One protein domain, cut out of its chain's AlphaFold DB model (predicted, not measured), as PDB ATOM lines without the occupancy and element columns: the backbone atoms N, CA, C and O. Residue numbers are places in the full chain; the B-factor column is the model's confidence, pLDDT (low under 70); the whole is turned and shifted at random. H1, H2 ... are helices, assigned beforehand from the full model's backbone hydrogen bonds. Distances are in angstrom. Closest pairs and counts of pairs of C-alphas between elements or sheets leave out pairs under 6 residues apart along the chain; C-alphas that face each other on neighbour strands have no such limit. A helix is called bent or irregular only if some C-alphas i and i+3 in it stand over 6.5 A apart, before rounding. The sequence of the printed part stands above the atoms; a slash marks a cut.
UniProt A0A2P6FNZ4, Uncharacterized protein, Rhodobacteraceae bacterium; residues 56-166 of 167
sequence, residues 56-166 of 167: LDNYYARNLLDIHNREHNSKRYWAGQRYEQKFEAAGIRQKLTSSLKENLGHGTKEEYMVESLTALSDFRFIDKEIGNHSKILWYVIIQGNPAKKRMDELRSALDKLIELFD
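This is residues 56 to 166 of the 167 residues of an uncharacterized protein of Rhodobacteraceae bacterium (UniProt A0A2P6FNZ4). What is the main picture? A long bent helix, H4, sends its arm H4a out from a head in which H2, H4b and H5 pack crosswise, with H1 folded back on H2. Near the far end of H4a lies the small helix H3, and residues 94 to 99 stand free. What is its make-up? The printed part has 111 residues with five named helices, H1 to H5 in chain order, and no named strand: all helix, only just compact, close to loose, with a radius of gyration of the C-alphas of 15.7 A and spans of 49 by 25 by 23 A.

How does the longest helix run? H4, residues 109 to 142, was assigned as one helix by its hydrogen bonds but is bent, with C-alphas 129 and 132 9.1 A apart; its arms H4a, residues 109 to 129, and H4b, residues 132 to 142, stand at a steep tilt of 51 degrees. What touches its arms? H4a with residues 116 to 123 alone touches the hub H2, residues 70 to 89, at a steep tilt of 44 degrees; the closest C-alphas, of Ala 119 and Ala 89, are 5.8 A apart. H4b touches H5, residues 148 to 164, about perpendicular at 74 degrees, the closest C-alphas being those of His 133 and Ala 157, 5.1 A apart. What else is near? H1, residues 56 to 61, makes a helical hairpin with H2, closest at the C-alphas of Tyr 60 and Tyr 77, 6.1 A apart. H3, residues 100 to 104, is close to H4a but not clearly touching, the closest C-alphas, of Leu 104 and Tyr 112, being 6.6 A apart. Are the backbones helical? Every O i to N i+4 pair is within hydrogen-bond range in H1, H2, H3 and H4a, with 6 of 7 in H4b and 11 of 13 in H5.

Where do the longer elements lie? H4a, 30.3 A long, begins at C-alpha 109, (-14.166, -6.151, -15.744); H2 is 28.6 A long. Where does H5 end? It ends at C-alpha 164, (-7.798, 11.870, 8.993), 24.9 A from its first C-alpha, and is irregular, with C-alphas 149 and 152 7.9 A apart.

How large is it? The two C-alphas farthest apart, of His 68 and Thr 108, are 48.9 A apart; the printed part has no cut, and no link is long. Where is confidence low? Residue 91 and residues 93 to 116 have pLDDT under 70.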
ATOM      1  N   LEU A  56     -13.770  -4.853  17.601       91.38
ATOM      2  CA  LEU A  56     -14.076  -3.430  17.682       91.38
ATOM      3  C   LEU A  56     -15.513  -3.194  18.183       91.38
ATOM      4  O   LEU A  56     -15.711  -2.377  19.081       91.38
ATOM      5  N   ASP A  57     -16.490  -3.969  17.697       88.94
ATOM      6  CA  ASP A  57     -17.884  -3.942  18.171       88.94
ATOM      7  C   ASP A  57     -17.980  -4.274  19.661       88.94
ATOM      8  O   ASP A  57     -18.771  -3.676  20.392       88.94
ATOM      9  N   ASN A  58     -17.195  -5.253  20.114       88.38
ATOM     10  CA  ASN A  58     -17.159  -5.656  21.514       88.38
ATOM     11  C   ASN A  58     -16.598  -4.525  22.390       88.38
ATOM     12  O   ASN A  58     -17.199  -4.156  23.399       88.38
ATOM     13  N   TYR A  59     -15.485  -3.914  21.974       92.44
ATOM     14  CA  TYR A  59     -14.911  -2.771  22.684       92.44
ATOM     15  C   TYR A  59     -15.863  -1.580  22.729       92.44
ATOM     16  O   TYR A  59     -16.037  -0.993  23.795       92.44
ATOM     17  N   TYR A  60     -16.531  -1.268  21.621       93.19
ATOM     18  CA  TYR A  60     -17.530  -0.208  21.573       93.19
ATOM     19  C   TYR A  60     -18.706  -0.476  22.520       93.19
ATOM     20  O   TYR A  60     -19.052   0.386  23.329       93.19
ATOM     21  N   ALA A  61     -19.281  -1.682  22.473       87.69
ATOM     22  CA  ALA A  61     -20.431  -2.057  23.295       87.69
ATOM     23  C   ALA A  61     -20.132  -2.041  24.801       87.69
ATOM     24  O   ALA A  61     -21.024  -1.776  25.602       87.69
ATOM     25  N   ARG A  62     -18.877  -2.302  25.180       87.19
ATOM     26  CA  ARG A  62     -18.392  -2.252  26.566       87.19
ATOM     27  C   ARG A  62     -17.834  -0.880  26.969       87.19
ATOM     28  O   ARG A  62     -17.263  -0.765  28.047       87.19
ATOM     29  N   ASN A  63     -17.974   0.139  26.118       91.31
ATOM     30  CA  ASN A  63     -17.438   1.488  26.326       91.31
ATOM     31  C   ASN A  63     -15.914   1.512  26.578       91.31
ATOM     32  O   ASN A  63     -15.401   2.341  27.319       91.31
ATOM     33  N   LEU A  64     -15.177   0.559  25.994       92.00
ATOM     34  CA  LEU A  64     -13.735   0.396  26.199       92.00
ATOM     35  C   LEU A  64     -12.896   1.255  25.248       92.00
ATOM     36  O   LEU A  64     -11.700   1.425  25.502       92.00
ATOM     37  N   LEU A  65     -13.479   1.798  24.174       93.88
ATOM     38  CA  LEU A  65     -12.764   2.728  23.294       93.88
ATOM     39  C   LEU A  65     -12.640   4.098  23.956       93.88
ATOM     40  O   LEU A  65     -11.598   4.722  23.819       93.88
ATOM     41  N   ASP A  66     -13.627   4.531  24.737       92.56
ATOM     42  CA  ASP A  66     -13.490   5.640  25.679       92.56
ATOM     43  C   ASP A  66     -14.406   5.427  26.892       92.56
ATOM     44  O   ASP A  66     -15.630   5.442  26.775       92.56
ATOM     45  N   ILE A  67     -13.804   5.223  28.065       90.75
ATOM     46  CA  ILE A  67     -14.552   4.944  29.299       90.75
ATOM     47  C   ILE A  67     -15.182   6.202  29.908       90.75
ATOM     48  O   ILE A  67     -16.094   6.082  30.723       90.75
ATOM     49  N   HIS A  68     -14.712   7.393  29.529       92.25
ATOM     50  CA  HIS A  68     -15.119   8.667  30.121       92.25
ATOM     51  C   HIS A  68     -16.106   9.429  29.235       92.25
ATOM     52  O   HIS A  68     -16.970  10.132  29.752       92.25
ATOM     53  N   ASN A  69     -16.006   9.279  27.912       93.69
ATOM     54  CA  ASN A  69     -16.843   9.995  26.960       93.69
ATOM     55  C   ASN A  69     -17.505   9.041  25.957       93.69
ATOM     56  O   ASN A  69     -16.872   8.504  25.050       93.69
ATOM     57  N   ARG A  70     -18.828   8.888  26.079       91.88
ATOM     58  CA  ARG A  70     -19.620   8.010  25.211       91.88
ATOM     59  C   ARG A  70     -19.660   8.474  23.753       91.88
ATOM     60  O   ARG A  70     -19.649   7.634  22.858       91.88
ATOM     61  N   GLU A  71     -19.706   9.780  23.512       93.69
ATOM     62  CA  GLU A  71     -19.681  10.333  22.155       93.69
ATOM     63  C   GLU A  71     -18.336  10.041  21.492       93.69
ATOM     64  O   GLU A  71     -18.278   9.551  20.365       93.69
ATOM     65  N   HIS A  72     -17.247  10.228  22.235       94.50
ATOM     66  CA  HIS A  72     -15.912   9.923  21.747       94.50
ATOM     67  C   HIS A  72     -15.705   8.417  21.516       94.50
ATOM     68  O   HIS A  72     -15.127   8.016  20.505       94.50
ATOM     69  N   ASN A  73     -16.265   7.565  22.383       94.25
ATOM     70  CA  ASN A  73     -16.320   6.114  22.182       94.25
ATOM     71  C   ASN A  73     -17.024   5.759  20.858       94.25
ATOM     72  O   ASN A  73     -16.543   4.898  20.119       94.25
ATOM     73  N   SER A  74     -18.121   6.448  20.520       94.31
ATOM     74  CA  SER A  74     -18.801   6.300  19.227       94.31
ATOM     75  C   SER A  74     -17.952   6.797  18.058       94.31
ATOM     76  O   SER A  74     -17.837   6.076  17.069       94.31
ATOM     77  N   LYS A  75     -17.315   7.971  18.151       95.88
ATOM     78  CA  LYS A  75     -16.432   8.483  17.087       95.88
ATOM     79  C   LYS A  75     -15.296   7.508  16.771       95.88
ATOM     80  O   LYS A  75     -15.111   7.141  15.612       95.88
ATOM     81  N   ARG A  76     -14.616   6.999  17.804       96.38
ATOM     82  CA  ARG A  76     -13.547   5.991  17.677       96.38
ATOM     83  C   ARG A  76     -14.048   4.712  17.011       96.38
ATOM     84  O   ARG A  76     -13.373   4.160  16.145       96.38
ATOM     85  N   TYR A  77     -15.240   4.253  17.382       96.19
ATOM     86  CA  TYR A  77     -15.866   3.096  16.745       96.19
ATOM     87  C   TYR A  77     -16.112   3.327  15.249       96.19
ATOM     88  O   TYR A  77     -15.725   2.496  14.427       96.19
ATOM     89  N   TRP A  78     -16.709   4.464  14.882       95.56
ATOM     90  CA  TRP A  78     -17.016   4.771  13.487       95.56
ATOM     91  C   TRP A  78     -15.764   4.981  12.636       95.56
ATOM     92  O   TRP A  78     -15.727   4.512  11.499       95.56
ATOM     93  N   ALA A  79     -14.719   5.596  13.189       94.94
ATOM     94  CA  ALA A  79     -13.427   5.724  12.524       94.94
ATOM     95  C   ALA A  79     -12.812   4.344  12.221       94.94
ATOM     96  O   ALA A  79     -12.388   4.080  11.094       94.94
ATOM     97  N   GLY A  80     -12.842   3.422  13.190       93.81
ATOM     98  CA  GLY A  80     -12.374   2.049  12.989       93.81
ATOM     99  C   GLY A  80     -13.216   1.261  11.975       93.81
ATOM    100  O   GLY A  80     -12.662   0.558  11.133       93.81
ATOM    101  N   GLN A  81     -14.542   1.422  11.992       93.50
ATOM    102  CA  GLN A  81     -15.438   0.830  10.989       93.50
ATOM    103  C   GLN A  81     -15.161   1.371   9.579       93.50
ATOM    104  O   GLN A  81     -15.120   0.605   8.618       93.50
ATOM    105  N   ARG A  82     -14.918   2.678   9.435       92.62
ATOM    106  CA  ARG A  82     -14.578   3.294   8.145       92.62
ATOM    107  C   ARG A  82     -13.236   2.787   7.612       92.62
ATOM    108  O   ARG A  82     -13.110   2.544   6.413       92.62
ATOM    109  N   TYR A  83     -12.264   2.561   8.495       92.19
ATOM    110  CA  TYR A  83     -10.991   1.928   8.144       92.19
ATOM    111  C   TYR A  83     -11.175   0.485   7.638       92.19
ATOM    112  O   TYR A  83     -10.632   0.129   6.593       92.19
ATOM    113  N   GLU A  84     -11.997  -0.325   8.318       89.88
ATOM    114  CA  GLU A  84     -12.353  -1.684   7.876       89.88
ATOM    115  C   GLU A  84     -13.024  -1.678   6.494       89.88
ATOM    116  O   GLU A  84     -12.660  -2.457   5.616       89.88
ATOM    117  N   GLN A  85     -13.950  -0.746   6.256       87.81
ATOM    118  CA  GLN A  85     -14.622  -0.598   4.961       87.81
ATOM    119  C   GLN A  85     -13.647  -0.244   3.834       87.81
ATOM    120  O   GLN A  85     -13.728  -0.824   2.753       87.81
ATOM    121  N   LYS A  86     -12.710   0.684   4.077       87.44
ATOM    122  CA  LYS A  86     -11.668   1.044   3.102       87.44
ATOM    123  C   LYS A  86     -10.753  -0.142   2.792       87.44
ATOM    124  O   LYS A  86     -10.403  -0.343   1.632       87.44
ATOM    125  N   PHE A  87     -10.425  -0.958   3.792       86.25
ATOM    126  CA  PHE A  87      -9.667  -2.193   3.596       86.25
ATOM    127  C   PHE A  87     -10.420  -3.224   2.739       86.25
ATOM    128  O   PHE A  87      -9.852  -3.779   1.797       86.25
ATOM    129  N   GLU A  88     -11.693  -3.483   3.047       82.69
ATOM    130  CA  GLU A  88     -12.511  -4.447   2.303       82.69
ATOM    131  C   GLU A  88     -12.741  -3.989   0.854       82.69
ATOM    132  O   GLU A  88     -12.655  -4.803  -0.068       82.69
ATOM    133  N   ALA A  89     -12.941  -2.684   0.629       79.19
ATOM    134  CA  ALA A  89     -13.041  -2.091  -0.707       79.19
ATOM    135  C   ALA A  89     -11.737  -2.224  -1.513       79.19
ATOM    136  O   ALA A  89     -11.781  -2.447  -2.719       79.19
ATOM    137  N   ALA A  90     -10.578  -2.148  -0.852       78.31
ATOM    138  CA  ALA A  90      -9.275  -2.343  -1.486       78.31
ATOM    139  C   ALA A  90      -9.019  -3.795  -1.935       78.31
ATOM    140  O   ALA A  90      -8.030  -4.055  -2.622       78.31
ATOM    141  N   GLY A  91      -9.857  -4.759  -1.529       69.69
ATOM    142  CA  GLY A  91      -9.767  -6.149  -1.987       69.69
ATOM    143  C   GLY A  91      -8.457  -6.857  -1.614       69.69
ATOM    144  O   GLY A  91      -8.088  -7.844  -2.248       69.69
ATOM    145  N   ILE A  92      -7.738  -6.365  -0.595       70.38
ATOM    146  CA  ILE A  92      -6.397  -6.853  -0.217       70.38
ATOM    147  C   ILE A  92      -6.444  -8.314   0.251       70.38
ATOM    148  O   ILE A  92      -5.511  -9.085   0.013       70.38
ATOM    149  N   ARG A  93      -7.547  -8.736   0.882       63.53
ATOM    150  CA  ARG A  93      -7.832 -10.161   1.068       63.53
ATOM    151  C   ARG A  93      -8.247 -10.752  -0.273       63.53
ATOM    152  O   ARG A  93      -9.375 -10.547  -0.714       63.53
ATOM    153  N   GLN A  94      -7.372 -11.560  -0.875       46.78
ATOM    154  CA  GLN A  94      -7.783 -12.484  -1.930       46.78
ATOM    155  C   GLN A  94      -8.916 -13.363  -1.386       46.78
ATOM    156  O   GLN A  94      -8.687 -14.299  -0.616       46.78
ATOM    157  N   LYS A  95     -10.160 -13.065  -1.773       46.34
ATOM    158  CA  LYS A  95     -11.270 -13.994  -1.581       46.34
ATOM    159  C   LYS A  95     -10.960 -15.205  -2.454       46.34
ATOM    160  O   LYS A  95     -11.131 -15.150  -3.667       46.34
ATOM    161  N   LEU A  96     -10.494 -16.292  -1.834       41.06
ATOM    162  CA  LEU A  96     -10.114 -17.543  -2.508       41.06
ATOM    163  C   LEU A  96     -11.246 -18.142  -3.374       41.06
ATOM    164  O   LEU A  96     -11.009 -19.069  -4.141       41.06
ATOM    165  N   THR A  97     -12.478 -17.640  -3.243       38.91
ATOM    166  CA  THR A  97     -13.685 -18.196  -3.862       38.91
ATOM    167  C   THR A  97     -14.726 -17.136  -4.243       38.91
ATOM    168  O   THR A  97     -15.917 -17.400  -4.125       38.91
ATOM    169  N   SER A  98     -14.337 -15.927  -4.660       41.88
ATOM    170  CA  SER A  98     -15.304 -15.034  -5.322       41.88
ATOM    171  C   SER A  98     -15.252 -15.270  -6.818       41.88
ATOM    172  O   SER A  98     -14.233 -15.004  -7.457       41.88
ATOM    173  N   SER A  99     -16.334 -15.792  -7.390       48.75
ATOM    174  CA  SER A  99     -16.425 -15.852  -8.844       48.75
ATOM    175  C   SER A  99     -16.446 -14.419  -9.389       48.75
ATOM    176  O   SER A  99     -17.098 -13.548  -8.815       48.75
ATOM    177  N   LEU A 100     -15.749 -14.155 -10.500       50.59
ATOM    178  CA  LEU A 100     -15.723 -12.825 -11.132       50.59
ATOM    179  C   LEU A 100     -17.151 -12.263 -11.320       50.59
ATOM    180  O   LEU A 100     -17.378 -11.075 -11.140       50.59
ATOM    181  N   LYS A 101     -18.116 -13.148 -11.611       51.53
ATOM    182  CA  LYS A 101     -19.546 -12.842 -11.769       51.53
ATOM    183  C   LYS A 101     -20.214 -12.259 -10.519       51.53
ATOM    184  O   LYS A 101     -21.099 -11.429 -10.668       51.53
ATOM    185  N   GLU A 102     -19.822 -12.681  -9.320       51.62
ATOM    186  CA  GLU A 102     -20.403 -12.175  -8.065       51.62
ATOM    187  C   GLU A 102     -19.890 -10.776  -7.712       51.62
ATOM    188  O   GLU A 102     -20.617  -9.999  -7.105       51.62
ATOM    189  N   ASN A 103     -18.663 -10.447  -8.121       53.34
ATOM    190  CA  ASN A 103     -18.068  -9.128  -7.897       53.34
ATOM    191  C   ASN A 103     -18.395  -8.124  -9.013       53.34
ATOM    192  O   ASN A 103     -18.312  -6.923  -8.790       53.34
ATOM    193  N   LEU A 104     -18.762  -8.611 -10.202       53.03
ATOM    194  CA  LEU A 104     -19.082  -7.771 -11.353       53.03
ATOM    195  C   LEU A 104     -20.427  -7.060 -11.228       53.03
ATOM    196  O   LEU A 104     -20.566  -6.019 -11.852       53.03
ATOM    197  N   GLY A 105     -21.388  -7.566 -10.441       57.50
ATOM    198  CA  GLY A 105     -22.706  -6.941 -10.237       57.50
ATOM    199  C   GLY A 105     -23.442  -6.639 -11.553       57.50
ATOM    200  O   GLY A 105     -24.236  -7.457 -12.014       57.50
ATOM    201  N   HIS A 106     -23.137  -5.479 -12.150       49.50
ATOM    202  CA  HIS A 106     -23.584  -4.991 -13.462       49.50
ATOM    203  C   HIS A 106     -22.505  -4.261 -14.309       49.50
ATOM    204  O   HIS A 106     -22.836  -3.776 -15.388       49.50
ATOM    205  N   GLY A 107     -21.250  -4.161 -13.853       57.47
ATOM    206  CA  GLY A 107     -20.169  -3.420 -14.522       57.47
ATOM    207  C   GLY A 107     -19.278  -4.281 -15.420       57.47
ATOM    208  O   GLY A 107     -19.376  -5.511 -15.451       57.47
ATOM    209  N   THR A 108     -18.382  -3.635 -16.161       65.81
ATOM    210  CA  THR A 108     -17.330  -4.312 -16.927       65.81
ATOM    211  C   THR A 108     -16.169  -4.729 -16.018       65.81
ATOM    212  O   THR A 108     -15.955  -4.201 -14.927       65.81
ATOM    213  N   LYS A 109     -15.371  -5.704 -16.468       63.19
ATOM    214  CA  LYS A 109     -14.166  -6.151 -15.744       63.19
ATOM    215  C   LYS A 109     -13.169  -5.011 -15.521       63.19
ATOM    216  O   LYS A 109     -12.476  -5.001 -14.509       63.19
ATOM    217  N   GLU A 110     -13.107  -4.083 -16.466       61.09
ATOM    218  CA  GLU A 110     -12.227  -2.920 -16.422       61.09
ATOM    219  C   GLU A 110     -12.679  -1.933 -15.344       61.09
ATOM    220  O   GLU A 110     -11.859  -1.540 -14.521       61.09
ATOM    221  N   GLU A 111     -13.978  -1.635 -15.255       63.16
ATOM    222  CA  GLU A 111     -14.551  -0.783 -14.200       63.16
ATOM    223  C   GLU A 111     -14.282  -1.350 -12.803       63.16
ATOM    224  O   GLU A 111     -13.736  -0.654 -11.949       63.16
ATOM    225  N   TYR A 112     -14.540  -2.645 -12.593       64.31
ATOM    226  CA  TYR A 112     -14.266  -3.300 -11.310       64.31
ATOM    227  C   TYR A 112     -12.776  -3.248 -10.924       64.31
ATOM    228  O   TYR A 112     -12.421  -3.048  -9.756       64.31
ATOM    229  N   MET A 113     -11.879  -3.429 -11.900       63.47
ATOM    230  CA  MET A 113     -10.436  -3.332 -11.669       63.47
ATOM    231  C   MET A 113     -10.002  -1.899 -11.347       63.47
ATOM    232  O   MET A 113      -9.187  -1.715 -10.443       63.47
ATOM    233  N   VAL A 114     -10.542  -0.894 -12.038       67.50
ATOM    234  CA  VAL A 114     -10.246   0.526 -11.789       67.50
ATOM    235  C   VAL A 114     -10.737   0.954 -10.404       67.50
ATOM    236  O   VAL A 114      -9.986   1.590  -9.662       67.50
ATOM    237  N   GLU A 115     -11.945   0.550 -10.008       69.75
ATOM    238  CA  GLU A 115     -12.489   0.819  -8.672       69.75
ATOM    239  C   GLU A 115     -11.637   0.175  -7.573       69.75
ATOM    240  O   GLU A 115     -11.262   0.839  -6.605       69.75
ATOM    241  N   SER A 116     -11.249  -1.090  -7.756       67.31
ATOM    242  CA  SER A 116     -10.401  -1.813  -6.798       67.31
ATOM    243  C   SER A 116      -9.001  -1.194  -6.682       67.31
ATOM    244  O   SER A 116      -8.461  -1.078  -5.582       67.31
ATOM    245  N   LEU A 117      -8.402  -0.762  -7.799       72.00
ATOM    246  CA  LEU A 117      -7.097  -0.087  -7.809       72.00
ATOM    247  C   LEU A 117      -7.154   1.280  -7.121       72.00
ATOM    248  O   LEU A 117      -6.243   1.624  -6.367       72.00
ATOM    249  N   THR A 118      -8.232   2.031  -7.342       76.56
ATOM    250  CA  THR A 118      -8.458   3.324  -6.686       76.56
ATOM    251  C   THR A 118      -8.629   3.130  -5.180       76.56
ATOM    252  O   THR A 118      -7.938   3.775  -4.394       76.56
ATOM    253  N   ALA A 119      -9.448   2.159  -4.764       78.00
ATOM    254  CA  ALA A 119      -9.635   1.817  -3.357       78.00
ATOM    255  C   ALA A 119      -8.337   1.332  -2.683       78.00
ATOM    256  O   ALA A 119      -8.073   1.660  -1.526       78.00
ATOM    257  N   LEU A 120      -7.489   0.595  -3.406       80.81
ATOM    258  CA  LEU A 120      -6.171   0.192  -2.919       80.81
ATOM    259  C   LEU A 120      -5.226   1.387  -2.742       80.81
ATOM    260  O   LEU A 120      -4.478   1.427  -1.764       80.81
ATOM    261  N   SER A 121      -5.245   2.347  -3.668       82.81
ATOM    262  CA  SER A 121      -4.466   3.584  -3.553       82.81
ATOM    263  C   SER A 121      -4.912   4.404  -2.342       82.81
ATOM    264  O   SER A 121      -4.072   4.791  -1.529       82.81
ATOM    265  N   ASP A 122      -6.223   4.583  -2.169       84.81
ATOM    266  CA  ASP A 122      -6.825   5.233  -1.000       84.81
ATOM    267  C   ASP A 122      -6.383   4.567   0.302       84.81
ATOM    268  O   ASP A 122      -5.941   5.232   1.238       84.81
ATOM    269  N   PHE A 123      -6.482   3.238   0.375       87.06
ATOM    270  CA  PHE A 123      -6.114   2.508   1.580       87.06
ATOM    271  C   PHE A 123      -4.621   2.640   1.889       87.06
ATOM    272  O   PHE A 123      -4.253   2.850   3.039       87.06
ATOM    273  N   ARG A 124      -3.748   2.581   0.875       86.56
ATOM    274  CA  ARG A 124      -2.303   2.802   1.053       86.56
ATOM    275  C   ARG A 124      -1.978   4.223   1.494       86.56
ATOM    276  O   ARG A 124      -1.046   4.405   2.271       86.56
ATOM    277  N   PHE A 125      -2.719   5.215   1.005       89.06
ATOM    278  CA  PHE A 125      -2.586   6.591   1.468       89.06
ATOM    279  C   PHE A 125      -2.956   6.694   2.950       89.06
ATOM    280  O   PHE A 125      -2.150   7.171   3.742       89.06
ATOM    281  N   ILE A 126      -4.107   6.141   3.343       88.88
ATOM    282  CA  ILE A 126      -4.533   6.081   4.747       88.88
ATOM    283  C   ILE A 126      -3.473   5.382   5.607       88.88
ATOM    284  O   ILE A 126      -3.081   5.917   6.640       88.88
ATOM    285  N   ASP A 127      -2.972   4.223   5.168       87.12
ATOM    286  CA  ASP A 127      -1.972   3.423   5.887       87.12
ATOM    287  C   ASP A 127      -0.636   4.166   6.068       87.12
ATOM    288  O   ASP A 127       0.018   4.081   7.112       87.12
ATOM    289  N   LYS A 128      -0.257   4.970   5.069       89.31
ATOM    290  CA  LYS A 128       0.910   5.851   5.134       89.31
ATOM    291  C   LYS A 128       0.704   6.991   6.131       89.31
ATOM    292  O   LYS A 128       1.594   7.233   6.944       89.31
ATOM    293  N   GLU A 129      -0.445   7.663   6.090       91.00
ATOM    294  CA  GLU A 129      -0.740   8.802   6.968       91.00
ATOM    295  C   GLU A 129      -0.832   8.378   8.436       91.00
ATOM    296  O   GLU A 129      -0.262   9.029   9.316       91.00
ATOM    297  N   ILE A 130      -1.462   7.235   8.732       89.38
ATOM    298  CA  ILE A 130      -1.516   6.699  10.101       89.38
ATOM    299  C   ILE A 130      -0.138   6.233  10.596       89.38
ATOM    300  O   ILE A 130       0.158   6.368  11.786       89.38
ATOM    301  N   GLY A 131       0.751   5.787   9.706       89.69
ATOM    302  CA  GLY A 131       2.148   5.485  10.020       89.69
ATOM    303  C   GLY A 131       2.287   4.331  11.014       89.69
ATOM    304  O   GLY A 131       1.749   3.249  10.806       89.69
ATOM    305  N   ASN A 132       3.000   4.541  12.127       88.25
ATOM    306  CA  ASN A 132       3.256   3.489  13.127       88.25
ATOM    307  C   ASN A 132       1.980   2.896  13.755       88.25
ATOM    308  O   ASN A 132       1.999   1.759  14.237       88.25
ATOM    309  N   HIS A 133       0.872   3.637  13.718       91.69
ATOM    310  CA  HIS A 133      -0.434   3.216  14.218       91.69
ATOM    311  C   HIS A 133      -1.115   2.159  13.329       91.69
ATOM    312  O   HIS A 133      -1.999   1.446  13.810       91.69
ATOM    313  N   SER A 134      -0.670   1.967  12.080       90.12
ATOM    314  CA  SER A 134      -1.224   0.942  11.178       90.12
ATOM    315  C   SER A 134      -1.150  -0.463  11.765       90.12
ATOM    316  O   SER A 134      -2.091  -1.248  11.653       90.12
ATOM    317  N   LYS A 135      -0.058  -0.782  12.470       91.38
ATOM    318  CA  LYS A 135       0.184  -2.122  13.022       91.38
ATOM    319  C   LYS A 135      -0.888  -2.543  14.022       91.38
ATOM    320  O   LYS A 135      -1.302  -3.702  14.013       91.38
ATOM    321  N   ILE A 136      -1.320  -1.638  14.907       94.69
ATOM    322  CA  ILE A 136      -2.359  -1.962  15.894       94.69
ATOM    323  C   ILE A 136      -3.743  -2.019  15.241       94.69
ATOM    324  O   ILE A 136      -4.512  -2.927  15.553       94.69
ATOM    325  N   LEU A 137      -4.029  -1.133  14.282       93.00
ATOM    326  CA  LEU A 137      -5.289  -1.142  13.534       93.00
ATOM    327  C   LEU A 137      -5.433  -2.422  12.709       93.00
ATOM    328  O   LEU A 137      -6.468  -3.081  12.769       93.00
ATOM    329  N   TRP A 138      -4.372  -2.847  12.024       90.75
ATOM    330  CA  TRP A 138      -4.342  -4.118  11.307       90.75
ATOM    331  C   TRP A 138      -4.555  -5.310  12.244       90.75
ATOM    332  O   TRP A 138      -5.368  -6.190  11.966       90.75
ATOM    333  N   TYR A 139      -3.848  -5.341  13.375       91.50
ATOM    334  CA  TYR A 139      -3.951  -6.432  14.341       91.50
ATOM    335  C   TYR A 139      -5.361  -6.558  14.935       91.50
ATOM    336  O   TYR A 139      -5.886  -7.666  15.048       91.50
ATOM    337  N   VAL A 140      -5.993  -5.438  15.294       91.38
ATOM    338  CA  VAL A 140      -7.288  -5.455  15.986       91.38
ATOM    339  C   VAL A 140      -8.469  -5.512  15.028       91.38
ATOM    340  O   VAL A 140      -9.367  -6.327  15.223       91.38
ATOM    341  N   ILE A 141      -8.478  -4.654  14.010       91.81
ATOM    342  CA  ILE A 141      -9.632  -4.468  13.125       91.81
ATOM    343  C   ILE A 141      -9.592  -5.505  12.006       91.81
ATOM    344  O   ILE A 141     -10.547  -6.251  11.829       91.81
ATOM    345  N   ILE A 142      -8.463  -5.623  11.302       87.12
ATOM    346  CA  ILE A 142      -8.376  -6.508  10.134       87.12
ATOM    347  C   ILE A 142      -8.239  -7.968  10.561       87.12
ATOM    348  O   ILE A 142      -8.996  -8.832  10.117       87.12
ATOM    349  N   GLN A 143      -7.276  -8.282  11.430       86.44
ATOM    350  CA  GLN A 143      -7.050  -9.656  11.886       86.44
ATOM    351  C   GLN A 143      -8.038 -10.107  12.966       86.44
ATOM    352  O   GLN A 143      -8.111 -11.303  13.236       86.44
ATOM    353  N   GLY A 144      -8.789  -9.184  13.575       85.31
ATOM    354  CA  GLY A 144      -9.751  -9.522  14.619       85.31
ATOM    355  C   GLY A 144      -9.091 -10.063  15.887       85.31
ATOM    356  O   GLY A 144      -9.662 -10.939  16.529       85.31
ATOM    357  N   ASN A 145      -7.893  -9.579  16.247       89.75
ATOM    358  CA  ASN A 145      -7.203  -9.976  17.477       89.75
ATOM    359  C   ASN A 145      -7.388  -8.946  18.608       89.75
ATOM    360  O   ASN A 145      -7.432  -7.743  18.364       89.75
ATOM    361  N   PRO A 146      -7.491  -9.370  19.880       89.88
ATOM    362  CA  PRO A 146      -7.711  -8.434  20.977       89.88
ATOM    363  C   PRO A 146      -6.456  -7.601  21.260       89.88
ATOM    364  O   PRO A 146      -5.370  -8.157  21.407       89.88
ATOM    365  N   ALA A 147      -6.611  -6.287  21.445       90.31
ATOM    366  CA  ALA A 147      -5.515  -5.361  21.763       90.31
ATOM    367  C   ALA A 147      -4.806  -5.691  23.093       90.31
ATOM    368  O   ALA A 147      -3.612  -5.428  23.252       90.31
ATOM    369  N   LYS A 148      -5.520  -6.298  24.053       90.75
ATOM    370  CA  LYS A 148      -5.010  -6.654  25.391       90.75
ATOM    371  C   LYS A 148      -4.392  -5.431  26.090       90.75
ATOM    372  O   LYS A 148      -5.102  -4.476  26.374       90.75
ATOM    373  N   LYS A 149      -3.079  -5.440  26.352       91.62
ATOM    374  CA  LYS A 149      -2.348  -4.346  27.018       91.62
ATOM    375  C   LYS A 149      -2.121  -3.119  26.121       91.62
ATOM    376  O   LYS A 149      -1.673  -2.097  26.612       91.62
ATOM    377  N   ARG A 150      -2.434  -3.213  24.824       92.94
ATOM    378  CA  ARG A 150      -2.198  -2.169  23.810       92.94
ATOM    379  C   ARG A 150      -3.456  -1.340  23.518       92.94
ATOM    380  O   ARG A 150      -3.625  -0.842  22.410       92.94
ATOM    381  N   MET A 151      -4.381  -1.238  24.478       94.38
ATOM    382  CA  MET A 151      -5.625  -0.478  24.283       94.38
ATOM    383  C   MET A 151      -5.367   1.012  24.081       94.38
ATOM    384  O   MET A 151      -6.043   1.622  23.260       94.38
ATOM    385  N   ASP A 152      -4.378   1.591  24.757       94.81
ATOM    386  CA  ASP A 152      -4.065   3.013  24.583       94.81
ATOM    387  C   ASP A 152      -3.427   3.291  23.216       94.81
ATOM    388  O   ASP A 152      -3.765   4.283  22.573       94.81
ATOM    389  N   GLU A 153      -2.611   2.361  22.700       95.50
ATOM    390  CA  GLU A 153      -2.130   2.415  21.311       95.50
ATOM    391  C   GLU A 153      -3.297   2.371  20.318       95.50
ATOM    392  O   GLU A 153      -3.321   3.137  19.357       95.50
ATOM    393  N   LEU A 154      -4.277   1.489  20.554       96.38
ATOM    394  CA  LEU A 154      -5.475   1.399  19.721       96.38
ATOM    395  C   LEU A 154      -6.282   2.701  19.770       96.38
ATOM    396  O   LEU A 154      -6.692   3.188  18.725       96.38
ATOM    397  N   ARG A 155      -6.499   3.280  20.954       96.44
ATOM    398  CA  ARG A 155      -7.241   4.542  21.116       96.44
ATOM    399  C   ARG A 155      -6.557   5.688  20.381       96.44
ATOM    400  O   ARG A 155      -7.207   6.338  19.576       96.44
ATOM    401  N   SER A 156      -5.246   5.849  20.565       96.00
ATOM    402  CA  SER A 156      -4.456   6.850  19.837       96.00
ATOM    403  C   SER A 156      -4.511   6.637  18.320       96.00
ATOM    404  O   SER A 156      -4.576   7.600  17.560       96.00
ATOM    405  N   ALA A 157      -4.530   5.381  17.862       96.25
ATOM    406  CA  ALA A 157      -4.662   5.071  16.441       96.25
ATOM    407  C   ALA A 157      -6.037   5.450  15.883       96.25
ATOM    408  O   ALA A 157      -6.130   5.952  14.767       96.25
ATOM    409  N   LEU A 158      -7.096   5.217  16.660       96.50
ATOM    410  CA  LEU A 158      -8.456   5.605  16.298       96.50
ATOM    411  C   LEU A 158      -8.625   7.129  16.309       96.50
ATOM    412  O   LEU A 158      -9.282   7.641  15.414       96.50
ATOM    413  N   ASP A 159      -7.992   7.847  17.238       96.12
ATOM    414  CA  ASP A 159      -7.999   9.319  17.262       96.12
ATOM    415  C   ASP A 159      -7.359   9.895  15.997       96.12
ATOM    416  O   ASP A 159      -7.932  10.757  15.339       96.12
ATOM    417  N   LYS A 160      -6.233   9.320  15.567       95.38
ATOM    418  CA  LYS A 160      -5.594   9.706  14.307       95.38
ATOM    419  C   LYS A 160      -6.468   9.416  13.079       95.38
ATOM    420  O   LYS A 160      -6.424  10.154  12.102       95.38
ATOM    421  N   LEU A 161      -7.271   8.350  13.115       94.62
ATOM    422  CA  LEU A 161      -8.262   8.086  12.068       94.62
ATOM    423  C   LEU A 161      -9.433   9.077  12.112       94.62
ATOM    424  O   LEU A 161      -9.941   9.429  11.054       94.62
ATOM    425  N   ILE A 162      -9.866   9.521  13.297       95.44
ATOM    426  CA  ILE A 162     -10.888  10.570  13.442       95.44
ATOM    427  C   ILE A 162     -10.395  11.859  12.781       95.44
ATOM    428  O   ILE A 162     -11.126  12.433  11.979       95.44
ATOM    429  N   GLU A 163      -9.153  12.264  13.066       94.38
ATOM    430  CA  GLU A 163      -8.514  13.429  12.441       94.38
ATOM    431  C   GLU A 163      -8.428  13.270  10.919       94.38
ATOM    432  O   GLU A 163      -8.846  14.152  10.181       94.38
ATOM    433  N   LEU A 164      -7.951  12.121  10.430       93.25
ATOM    434  CA  LEU A 164      -7.798  11.870   8.993       93.25
ATOM    435  C   LEU A 164      -9.133  11.857   8.228       93.25
ATOM    436  O   LEU A 164      -9.164  12.098   7.022       93.25
ATOM    437  N   PHE A 165     -10.231  11.509   8.899       92.12
ATOM    438  CA  PHE A 165     -11.557  11.388   8.294       92.12
ATOM    439  C   PHE A 165     -12.488  12.573   8.575       92.12
ATOM    440  O   PHE A 165     -13.644  12.502   8.138       92.12
ATOM    441  N   ASP A 166     -12.004  13.606   9.273       89.00
ATOM    442  CA  ASP A 166     -12.755  14.790   9.714       89.00
ATOM    443  C   ASP A 166     -14.073  14.433  10.442       89.00
ATOM    444  O   ASP A 166     -15.168  14.789   9.994       89.00
TER     445      ASP A 166